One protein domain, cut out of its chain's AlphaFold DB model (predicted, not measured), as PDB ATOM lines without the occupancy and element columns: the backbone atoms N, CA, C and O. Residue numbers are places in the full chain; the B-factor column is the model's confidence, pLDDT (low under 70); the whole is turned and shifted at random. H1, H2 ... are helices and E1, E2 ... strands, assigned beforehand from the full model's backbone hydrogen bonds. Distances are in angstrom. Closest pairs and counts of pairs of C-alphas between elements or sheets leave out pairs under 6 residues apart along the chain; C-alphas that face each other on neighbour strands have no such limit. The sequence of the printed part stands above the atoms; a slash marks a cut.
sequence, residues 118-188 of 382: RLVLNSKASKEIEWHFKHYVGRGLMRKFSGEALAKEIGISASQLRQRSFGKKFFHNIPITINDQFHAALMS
ATOM      1  N   ARG A 118       9.962 -49.922  -0.042       80.19
ATOM      2  CA  ARG A 118      10.289 -49.229   1.199       80.19
ATOM      3  C   ARG A 118       9.954 -47.754   1.010       80.19
ATOM      4  O   ARG A 118      10.610 -47.065   0.231       80.19
ATOM      5  N   LEU A 119       8.911 -47.281   1.686       83.81
ATOM      6  CA  LEU A 119       8.585 -45.860   1.707       83.81
ATOM      7  C   LEU A 119       9.549 -45.172   2.666       83.81
ATOM      8  O   LEU A 119       9.646 -45.575   3.822       83.81
ATOM      9  N   VAL A 120      10.233 -44.137   2.187       84.38
ATOM     10  CA  VAL A 120      11.143 -43.313   2.987       84.38
ATOM     11  C   VAL A 120      10.684 -41.865   2.907       84.38
ATOM     12  O   VAL A 120      10.560 -41.300   1.820       84.38
ATOM     13  N   LEU A 121      10.450 -41.264   4.068       86.88
ATOM     14  CA  LEU A 121      10.059 -39.873   4.234       86.88
ATOM     15  C   LEU A 121      11.135 -39.151   5.044       86.88
ATOM     16  O   LEU A 121      11.585 -39.665   6.065       86.88
ATOM     17  N   ASN A 122      11.548 -37.967   4.600       87.81
ATOM     18  CA  ASN A 122      12.406 -37.082   5.387       87.81
ATOM     19  C   ASN A 122      11.567 -36.220   6.344       87.81
ATOM     20  O   ASN A 122      10.334 -36.233   6.277       87.81
ATOM     21  N   SER A 123      12.207 -35.430   7.208       87.44
ATOM     22  CA  SER A 123      11.477 -34.660   8.222       87.44
ATOM     23  C   SER A 123      10.502 -33.654   7.614       87.44
ATOM     24  O   SER A 123       9.406 -33.478   8.144       87.44
ATOM     25  N   LYS A 124      10.857 -33.034   6.479       86.88
ATOM     26  CA  LYS A 124       9.975 -32.114   5.746       86.88
ATOM     27  C   LYS A 124       8.698 -32.815   5.284       86.88
ATOM     28  O   LYS A 124       7.612 -32.370   5.640       86.88
ATOM     29  N   ALA A 125       8.824 -33.950   4.592       86.12
ATOM     30  CA  ALA A 125       7.669 -34.727   4.147       86.12
ATOM     31  C   ALA A 125       6.818 -35.211   5.328       86.12
ATOM     32  O   ALA A 125       5.595 -35.140   5.289       86.12
ATOM     33  N   SER A 126       7.449 -35.662   6.413       86.62
ATOM     34  CA  SER A 126       6.717 -36.113   7.599       86.62
ATOM     35  C   SER A 126       5.983 -34.991   8.331       86.62
ATOM     36  O   SER A 126       4.962 -35.272   8.948       86.62
ATOM     37  N   LYS A 127       6.454 -33.741   8.252       87.38
ATOM     38  CA  LYS A 127       5.733 -32.573   8.783       87.38
ATOM     39  C   LYS A 127       4.490 -32.239   7.957       87.38
ATOM     40  O   LYS A 127       3.469 -31.902   8.540       87.38
ATOM     41  N   GLU A 128       4.542 -32.380   6.633       88.00
ATOM     42  CA  GLU A 128       3.374 -32.140   5.766       88.00
ATOM     43  C   GLU A 128       2.226 -33.126   6.039       88.00
ATOM     44  O   GLU A 128       1.058 -32.762   5.940       88.00
ATOM     45  N   ILE A 129       2.549 -34.368   6.417       86.75
ATOM     46  CA  ILE A 129       1.568 -35.422   6.724       86.75
ATOM     47  C   ILE A 129       1.641 -35.882   8.185       86.75
ATOM     48  O   ILE A 129       1.507 -37.073   8.477       86.75
ATOM     49  N   GLU A 130       1.846 -34.941   9.111       87.25
ATOM     50  CA  GLU A 130       2.163 -35.217  10.521       87.25
ATOM     51  C   GLU A 130       1.188 -36.196  11.189       87.25
ATOM     52  O   GLU A 130       1.620 -37.102  11.905       87.25
ATOM     53  N   TRP A 131      -0.116 -36.058  10.923       89.44
ATOM     54  CA  TRP A 131      -1.132 -36.961  11.469       89.44
ATOM     55  C   TRP A 131      -0.905 -38.415  11.036       89.44
ATOM     56  O   TRP A 131      -0.839 -39.307  11.882       89.44
ATOM     57  N   HIS A 132      -0.709 -38.652   9.733       85.69
ATOM     58  CA  HIS A 132      -0.471 -39.986   9.178       85.69
ATOM     59  C   HIS A 132       0.818 -40.576   9.742       85.69
ATOM     60  O   HIS A 132       0.840 -41.708  10.215       85.69
ATOM     61  N   PHE A 133       1.888 -39.781   9.750       82.75
ATOM     62  CA  PHE A 133       3.167 -40.180  10.322       82.75
ATOM     63  C   PHE A 133       3.017 -40.625  11.789       82.75
ATOM     64  O   PHE A 133       3.419 -41.739  12.131       82.75
ATOM     65  N   LYS A 134       2.399 -39.802  12.649       87.75
ATOM     66  CA  LYS A 134       2.179 -40.142  14.064       87.75
ATOM     67  C   LYS A 134       1.328 -41.401  14.210       87.75
ATOM     68  O   LYS A 134       1.653 -42.257  15.028       87.75
ATOM     69  N   HIS A 135       0.286 -41.533  13.393       90.00
ATOM     70  CA  HIS A 135      -0.598 -42.691  13.386       90.00
ATOM     71  C   HIS A 135       0.152 -43.996  13.069       90.00
ATOM     72  O   HIS A 135       0.059 -44.961  13.827       90.00
ATOM     73  N   TYR A 136       0.937 -44.032  11.986       88.38
ATOM     74  CA  TYR A 136       1.663 -45.239  11.578       88.38
ATOM     75  C   TYR A 136       2.837 -45.575  12.501       88.38
ATOM     76  O   TYR A 136       3.097 -46.754  12.741       88.38
ATOM     77  N   VAL A 137       3.515 -44.571  13.067       88.75
ATOM     78  CA  VAL A 137       4.549 -44.801  14.089       88.75
ATOM     79  C   VAL A 137       3.941 -45.348  15.377       88.75
ATOM     80  O   VAL A 137       4.470 -46.308  15.928       88.75
ATOM     81  N   GLY A 138       2.815 -44.793  15.835       89.31
ATOM     82  CA  GLY A 138       2.126 -45.269  17.040       89.31
ATOM     83  C   GLY A 138       1.654 -46.722  16.934       89.31
ATOM     84  O   GLY A 138       1.634 -47.433  17.931       89.31
ATOM     85  N   ARG A 139       1.341 -47.189  15.718       89.50
ATOM     86  CA  ARG A 139       0.987 -48.590  15.430       89.50
ATOM     87  C   ARG A 139       2.192 -49.502  15.156       89.50
ATOM     88  O   ARG A 139       1.997 -50.663  14.820       89.50
ATOM     89  N   GLY A 140       3.421 -48.987  15.238       88.00
ATOM     90  CA  GLY A 140       4.643 -49.750  14.950       88.00
ATOM     91  C   GLY A 140       4.852 -50.103  13.471       88.00
ATOM     92  O   GLY A 140       5.760 -50.867  13.152       88.00
ATOM     93  N   LEU A 141       4.049 -49.544  12.559       86.50
ATOM     94  CA  LEU A 141       4.109 -49.809  11.114       86.50
ATOM     95  C   LEU A 141       5.154 -48.945  10.394       86.50
ATOM     96  O   LEU A 141       5.556 -49.243   9.270       86.50
ATOM     97  N   MET A 142       5.603 -47.867  11.037       89.69
ATOM     98  CA  MET A 142       6.650 -46.977  10.547       89.69
ATOM     99  C   MET A 142       7.694 -46.757  11.642       89.69
ATOM    100  O   MET A 142       7.354 -46.560  12.808       89.69
ATOM    101  N   ARG A 143       8.977 -46.779  11.272       90.00
ATOM    102  CA  ARG A 143      10.111 -46.635  12.199       90.00
ATOM    103  C   ARG A 143      10.880 -45.347  11.918       90.00
ATOM    104  O   ARG A 143      10.971 -44.909  10.770       90.00
ATOM    105  N   LYS A 144      11.432 -44.751  12.978       91.31
ATOM    106  CA  LYS A 144      12.302 -43.568  12.899       91.31
ATOM    107  C   LYS A 144      13.760 -43.999  12.777       91.31
ATOM    108  O   LYS A 144      14.180 -44.921  13.472       91.31
ATOM    109  N   PHE A 145      14.520 -43.309  11.939       89.50
ATOM    110  CA  PHE A 145      15.937 -43.559  11.708       89.50
ATOM    111  C   PHE A 145      16.698 -42.234  11.578       89.50
ATOM    112  O   PHE A 145      16.193 -41.274  10.995       89.50
ATOM    113  N   SER A 146      17.946 -42.200  12.050       90.31
ATOM    114  CA  SER A 146      18.927 -41.241  11.524       90.31
ATOM    115  C   SER A 146      19.310 -41.637  10.092       90.31
ATOM    116  O   SER A 146      19.152 -42.801   9.711       90.31
ATOM    117  N   GLY A 147      19.836 -40.710   9.285       85.38
ATOM    118  CA  GLY A 147      20.241 -41.041   7.913       85.38
ATOM    119  C   GLY A 147      21.293 -42.151   7.835       85.38
ATOM    120  O   GLY A 147      21.190 -43.030   6.985       85.38
ATOM    121  N   GLU A 148      22.254 -42.182   8.759       85.00
ATOM    122  CA  GLU A 148      23.267 -43.246   8.841       85.00
ATOM    123  C   GLU A 148      22.658 -44.607   9.200       85.00
ATOM    124  O   GLU A 148      22.971 -45.619   8.567       85.00
ATOM    125  N   ALA A 149      21.742 -44.636  10.174       87.62
ATOM    126  CA  ALA A 149      21.045 -45.859  10.560       87.62
ATOM    127  C   ALA A 149      20.169 -46.388   9.416       87.62
ATOM    128  O   ALA A 149      20.142 -47.592   9.165       87.62
ATOM    129  N   LEU A 150      19.498 -45.494   8.684       87.19
ATOM    130  CA  LEU A 150      18.699 -45.862   7.521       87.19
ATOM    131  C   LEU A 150      19.565 -46.412   6.382       87.19
ATOM    132  O   LEU A 150      19.195 -47.411   5.766       87.19
ATOM    133  N   ALA A 151      20.712 -45.785   6.104       84.50
ATOM    134  CA  ALA A 151      21.653 -46.253   5.087       84.50
ATOM    135  C   ALA A 151      22.091 -47.696   5.376       84.50
ATOM    136  O   ALA A 151      22.015 -48.559   4.500       84.50
ATOM    137  N   LYS A 152      22.431 -47.975   6.643       86.88
ATOM    138  CA  LYS A 152      22.784 -49.317   7.118       86.88
ATOM    139  C   LYS A 152      21.626 -50.313   6.981       86.88
ATOM    140  O   LYS A 152      21.847 -51.415   6.494       86.88
ATOM    141  N   GLU A 153      20.402 -49.923   7.343       84.69
ATOM    142  CA  GLU A 153      19.193 -50.767   7.246       84.69
ATOM    143  C   GLU A 153      18.815 -51.111   5.789       84.69
ATOM    144  O   GLU A 153      18.255 -52.170   5.501       84.69
ATOM    145  N   ILE A 154      19.058 -50.195   4.846       82.00
ATOM    146  CA  ILE A 154      18.800 -50.416   3.412       82.00
ATOM    147  C   ILE A 154      19.982 -51.126   2.731       82.00
ATOM    148  O   ILE A 154      19.812 -51.684   1.650       82.00
ATOM    149  N   GLY A 155      21.159 -51.162   3.361       81.44
ATOM    150  CA  GLY A 155      22.372 -51.734   2.776       81.44
ATOM    151  C   GLY A 155      23.006 -50.834   1.712       81.44
ATOM    152  O   GLY A 155      23.617 -51.328   0.769       81.44
ATOM    153  N   ILE A 156      22.845 -49.514   1.839       80.62
ATOM    154  CA  ILE A 156      23.459 -48.513   0.955       80.62
ATOM    155  C   ILE A 156      24.486 -47.681   1.723       80.62
ATOM    156  O   ILE A 156      24.403 -47.517   2.939       80.62
ATOM    157  N   SER A 157      25.454 -47.114   1.012       77.69
ATOM    158  CA  SER A 157      26.382 -46.151   1.607       77.69
ATOM    159  C   SER A 157      25.680 -44.822   1.917       77.69
ATOM    160  O   SER A 157      24.779 -44.382   1.202       77.69
ATOM    161  N   ALA A 158      26.135 -44.139   2.966       70.69
ATOM    162  CA  ALA A 158      25.668 -42.814   3.378       70.69
ATOM    163  C   ALA A 158      25.627 -41.782   2.227       70.69
ATOM    164  O   ALA A 158      24.717 -40.956   2.139       70.69
ATOM    165  N   SER A 159      26.589 -41.844   1.302       69.00
ATOM    166  CA  SER A 159      26.664 -40.957   0.136       69.00
ATOM    167  C   SER A 159      25.569 -41.229  -0.905       69.00
ATOM    168  O   SER A 159      25.149 -40.301  -1.596       69.00
ATOM    169  N   GLN A 160      25.054 -42.462  -0.979       70.62
ATOM    170  CA  GLN A 160      23.967 -42.865  -1.881       70.62
ATOM    171  C   GLN A 160      22.578 -42.437  -1.390       70.62
ATOM    172  O   GLN A 160      21.630 -42.480  -2.172       70.62
ATOM    173  N   LEU A 161      22.454 -41.992  -0.135       67.44
ATOM    174  CA  LEU A 161      21.211 -41.456   0.438       67.44
ATOM    175  C   LEU A 161      20.893 -40.029  -0.063       67.44
ATOM    176  O   LEU A 161      19.869 -39.444   0.286       67.44
ATOM    177  N   ARG A 162      21.765 -39.465  -0.911       63.94
ATOM    178  CA  ARG A 162      21.545 -38.214  -1.647       63.94
ATOM    179  C   ARG A 162      20.651 -38.455  -2.869       63.94
ATOM    180  O   ARG A 162      20.476 -39.582  -3.325       63.94
ATOM    181  N   GLN A 163      20.072 -37.383  -3.409       59.12
ATOM    182  CA  GLN A 163      19.158 -37.437  -4.552       59.12
ATOM    183  C   GLN A 163      19.768 -38.221  -5.731       59.12
ATOM    184  O   GLN A 163      20.718 -37.765  -6.362       59.12
ATOM    185  N   ARG A 164      19.193 -39.387  -6.053       58.34
ATOM    186  CA  ARG A 164      19.419 -40.076  -7.334       58.34
ATOM    187  C   ARG A 164      18.391 -39.572  -8.349       58.34
ATOM    188  O   ARG A 164      17.282 -39.176  -7.985       58.34
ATOM    189  N   SER A 165      18.733 -39.588  -9.633       53.97
ATOM    190  CA  SER A 165      17.790 -39.272 -10.709       53.97
ATOM    191  C   SER A 165      16.778 -40.415 -10.874       53.97
ATOM    192  O   SER A 165      16.968 -41.319 -11.680       53.97
ATOM    193  N   PHE A 166      15.684 -40.391 -10.113       61.88
ATOM    194  CA  PHE A 166      14.609 -41.396 -10.186       61.88
ATOM    195  C   PHE A 166      13.620 -41.158 -11.350       61.88
ATOM    196  O   PHE A 166      12.480 -41.606 -11.290       61.88
ATOM    197  N   GLY A 167      13.981 -40.353 -12.358       59.62
ATOM    198  CA  GLY A 167      13.082 -39.933 -13.449       59.62
ATOM    199  C   GLY A 167      11.933 -38.994 -13.036       59.62
ATOM    200  O   GLY A 167      11.273 -38.401 -13.890       59.62
ATOM    201  N   LYS A 168      11.701 -38.797 -11.732       63.81
ATOM    202  CA  LYS A 168      10.717 -37.848 -11.202       63.81
ATOM    203  C   LYS A 168      11.214 -36.411 -11.388       63.81
ATOM    204  O   LYS A 168      12.241 -36.028 -10.837       63.81
ATOM    205  N   LYS A 169      10.452 -35.608 -12.134       62.53
ATOM    206  CA  LYS A 169      10.795 -34.208 -12.449       62.53
ATOM    207  C   LYS A 169      10.608 -33.239 -11.275       62.53
ATOM    208  O   LYS A 169      11.241 -32.194 -11.251       62.53
ATOM    209  N   PHE A 170       9.764 -33.585 -10.299       65.56
ATOM    210  CA  PHE A 170       9.396 -32.690  -9.199       65.56
ATOM    211  C   PHE A 170       9.585 -33.357  -7.839       65.56
ATOM    212  O   PHE A 170       8.938 -34.359  -7.528       65.56
ATOM    213  N   PHE A 171      10.422 -32.759  -6.999       69.56
ATOM    214  CA  PHE A 171      10.534 -33.097  -5.586       69.56
ATOM    215  C   PHE A 171      10.223 -31.845  -4.769       69.56
ATOM    216  O   PHE A 171      10.922 -30.849  -4.887       69.56
ATOM    217  N   HIS A 172       9.167 -31.889  -3.956       68.19
ATOM    218  CA  HIS A 172       8.749 -30.744  -3.136       68.19
ATOM    219  C   HIS A 172       9.537 -30.645  -1.813       68.19
ATOM    220  O   HIS A 172       9.666 -29.562  -1.260       68.19
ATOM    221  N   ASN A 173      10.154 -31.748  -1.365       72.25
ATOM    222  CA  ASN A 173      10.791 -31.875  -0.044       72.25
ATOM    223  C   ASN A 173      12.327 -32.002  -0.084       72.25
ATOM    224  O   ASN A 173      12.927 -32.659   0.767       72.25
ATOM    225  N   ILE A 174      12.970 -31.367  -1.067       72.31
ATOM    226  CA  ILE A 174      14.437 -31.292  -1.212       72.31
ATOM    227  C   ILE A 174      15.027 -30.040  -0.522       72.31
ATOM    228  O   ILE A 174      14.285 -29.109  -0.192       72.31
ATOM    229  N   PRO A 175      16.348 -29.990  -0.255       72.44
ATOM    230  CA  PRO A 175      17.320 -31.085  -0.357       72.44
ATOM    231  C   PRO A 175      17.102 -32.153   0.725       72.44
ATOM    232  O   PRO A 175      16.667 -31.840   1.832       72.44
ATOM    233  N   ILE A 176      17.414 -33.408   0.394       75.38
ATOM    234  CA  ILE A 176      17.489 -34.512   1.360       75.38
ATOM    235  C   ILE A 176      18.922 -34.551   1.891       75.38
ATOM    236  O   ILE A 176      19.865 -34.707   1.114       75.38
ATOM    237  N   THR A 177      19.090 -34.386   3.201       78.62
ATOM    238  CA  THR A 177      20.396 -34.402   3.870       78.62
ATOM    239  C   THR A 177      20.499 -35.614   4.788       78.62
ATOM    240  O   THR A 177      19.515 -36.036   5.387       78.62
ATOM    241  N   ILE A 178      21.695 -36.193   4.916       79.75
ATOM    242  CA  ILE A 178      21.903 -37.375   5.769       79.75
ATOM    243  C   ILE A 178      21.703 -37.078   7.263       79.75
ATOM    244  O   ILE A 178      21.299 -37.954   8.019       79.75
ATOM    245  N   ASN A 179      21.922 -35.827   7.668       83.19
ATOM    246  CA  ASN A 179      21.716 -35.370   9.042       83.19
ATOM    247  C   ASN A 179      20.229 -35.178   9.386       83.19
ATOM    248  O   ASN A 179      19.908 -34.792  10.508       83.19
ATOM    249  N   ASP A 180      19.324 -35.400   8.429       85.44
ATOM    250  CA  ASP A 180      17.891 -35.328   8.670       85.44
ATOM    251  C   ASP A 180      17.381 -36.567   9.427       85.44
ATOM    252  O   ASP A 180      18.018 -37.625   9.479       85.44
ATOM    253  N   GLN A 181      16.198 -36.429  10.015       87.62
ATOM    254  CA  GLN A 181      15.440 -37.549  10.552       87.62
ATOM    255  C   GLN A 181      14.604 -38.175   9.441       87.62
ATOM    256  O   GLN A 181      13.895 -37.481   8.708       87.62
ATOM    257  N   PHE A 182      14.665 -39.499   9.349       89.00
ATOM    258  CA  PHE A 182      13.940 -40.268   8.356       89.00
ATOM    259  C   PHE A 182      12.909 -41.177   9.003       89.00
ATOM    260  O   PHE A 182      13.108 -41.742  10.078       89.00
ATOM    261  N   HIS A 183      11.814 -41.367   8.287       89.44
ATOM    262  CA  HIS A 183      10.755 -42.287   8.640       89.44
ATOM    263  C   HIS A 183      10.606 -43.292   7.516       89.44
ATOM    264  O   HIS A 183      10.388 -42.908   6.365       89.44
ATOM    265  N   ALA A 184      10.760 -44.569   7.844       88.50
ATOM    266  CA  ALA A 184      10.686 -45.632   6.861       88.50
ATOM    267  C   ALA A 184       9.647 -46.682   7.251       88.50
ATOM    268  O   ALA A 184       9.525 -47.054   8.420       88.50
ATOM    269  N   ALA A 185       8.908 -47.151   6.252       87.00
ATOM    270  CA  ALA A 185       7.941 -48.232   6.373       87.00
ATOM    271  C   ALA A 185       8.140 -49.229   5.229       87.00
ATOM    272  O   ALA A 185       8.453 -48.843   4.098       87.00
ATOM    273  N   LEU A 186       7.959 -50.515   5.528       82.75
ATOM    274  CA  LEU A 186       7.867 -51.547   4.505       82.75
ATOM    275  C   LEU A 186       6.417 -51.605   4.025       82.75
ATOM    276  O   LEU A 186       5.502 -51.726   4.835       82.75
ATOM    277  N   MET A 187       6.213 -51.500   2.720       81.19
ATOM    278  CA  MET A 187       4.902 -51.608   2.098       81.19
ATOM    279  C   MET A 187       4.845 -52.882   1.268       81.19
ATOM    280  O   MET A 187       5.763 -53.168   0.497       81.19
ATOM    281  N   SER A 188       3.733 -53.594   1.391       78.19
ATOM    282  CA  SER A 188       3.403 -54.745   0.559       78.19
ATOM    283  C   SER A 188       2.198 -54.413  -0.322       78.19
ATOM    284  O   SER A 188       1.351 -53.622   0.103       78.19
TER     285      SER A 188
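AT A GLANCE: This is residues 118 to 188 of the 382 residues of a protein of Gigaspora rosea (UniProt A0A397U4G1). Picture a small three-stranded sheet, E1 - E3 - E2, with helix H3 packed over one face, while two helices, H1 and H2, set steeply to each other, lie toward the other side and only graze it. Short H4 packs on H3, off the sheet, and from it a long loop swings out and back into E3, with residues 164 to 170 sticking out. There are 71 residues printed, with three named strands and four named helices in the order E1 H1 H2 E2 H3 H4 E3, and the sheet is antiparallel throughout. The class is mixed, helices and strands; the whole is compact, with a radius of gyration of the C-alphas of 12.1 A and spans of 31 by 26 by 26 A.

HOW THE PARTS SIT: Start with E1, residues 118 to 122, an edge strand whose antiparallel neighbour is E3, residues 181 to 187, at 159 degrees between their directions. Look there for N 121 and O 183, 2.8 A apart, and N 119 and O 185, 2.9 A apart, both within hydrogen-bond range. Next along the printed part comes H1, residues 123 to 128, which only grazes the sheet with its residues 123 to 127; its closest C-alphas to E3 are those of Ser 123 and Gln 181, 5.4 A apart. H2, residues 130 to 138, is close to H1 but not clearly touching it, with the closest C-alphas, those of Ser 126 and Phe 133, 6.0 A apart; they run opposite ways at a steep tilt of 65 degrees. H2 also only grazes the sheet, with its residues 133 to 137. The other edge strand is E2, residues 143 to 146, antiparallel to the inner strand E3 at 141 degrees. Check N 145 and O 182, 2.8 A apart, and N 143 and O 184, 2.9 A apart, both within hydrogen-bond range. E1, H1 H2 and E2 form a split strand-helix-strand unit, two strands running the same way with E3 between them, and its crossover is right-handed. H3, residues 147 to 154, is on the sheet at a height over the sheet of 8.6 A, over E3 and E2; on the local plane its line stands at 13 degrees to that of E2, along the strands. Its closest C-alphas to E3 are those of Gly 147 and Phe 182, 6.4 A apart. H4, residues 158 to 161, touches H3, with the closest C-alphas, those of Ala 151 and Ala 158, 5.6 A apart, and is not on the sheet. H1 and H3 are apart, and so are H2 and H3. In H1, H2 and H3 every O i to N i+4 pair is within hydrogen-bond range; H4 is too short for such a pair.

IN THESE COORDINATES: Find C-alpha 118 at (10.289, -49.229, 1.199); from there E1 runs 13.0 A to Asn 122. H1 covers 8.8 A from Ser 123 to Glu 128, and H2 12.0 A from Glu 130 to Gly 138. E2 begins at C-alpha 143, at (10.111, -46.635, 12.199), and runs 10.4 A to Ser 146. H3 covers 10.5 A from Gly 147 to Ile 154, and H4 5.5 A from Ala 158 to Leu 161. E3, the longest strand, runs 19.5 A from Gln 181 to C-alpha 187 at (4.902, -51.608, 2.098).

THE WHOLE: The two C-alphas farthest apart are those of Arg 139 and Lys 169, 32.9 A. The printed part has no cut. The link from H4 to E3, residues 162 to 180, is long, and the other links are tight. Residues 164 to 170 of it stand free. The mean pLDDT of the printed part is 80.7; look for low confidence, under 70, at residue 159 and residues 161 to 172 of this model.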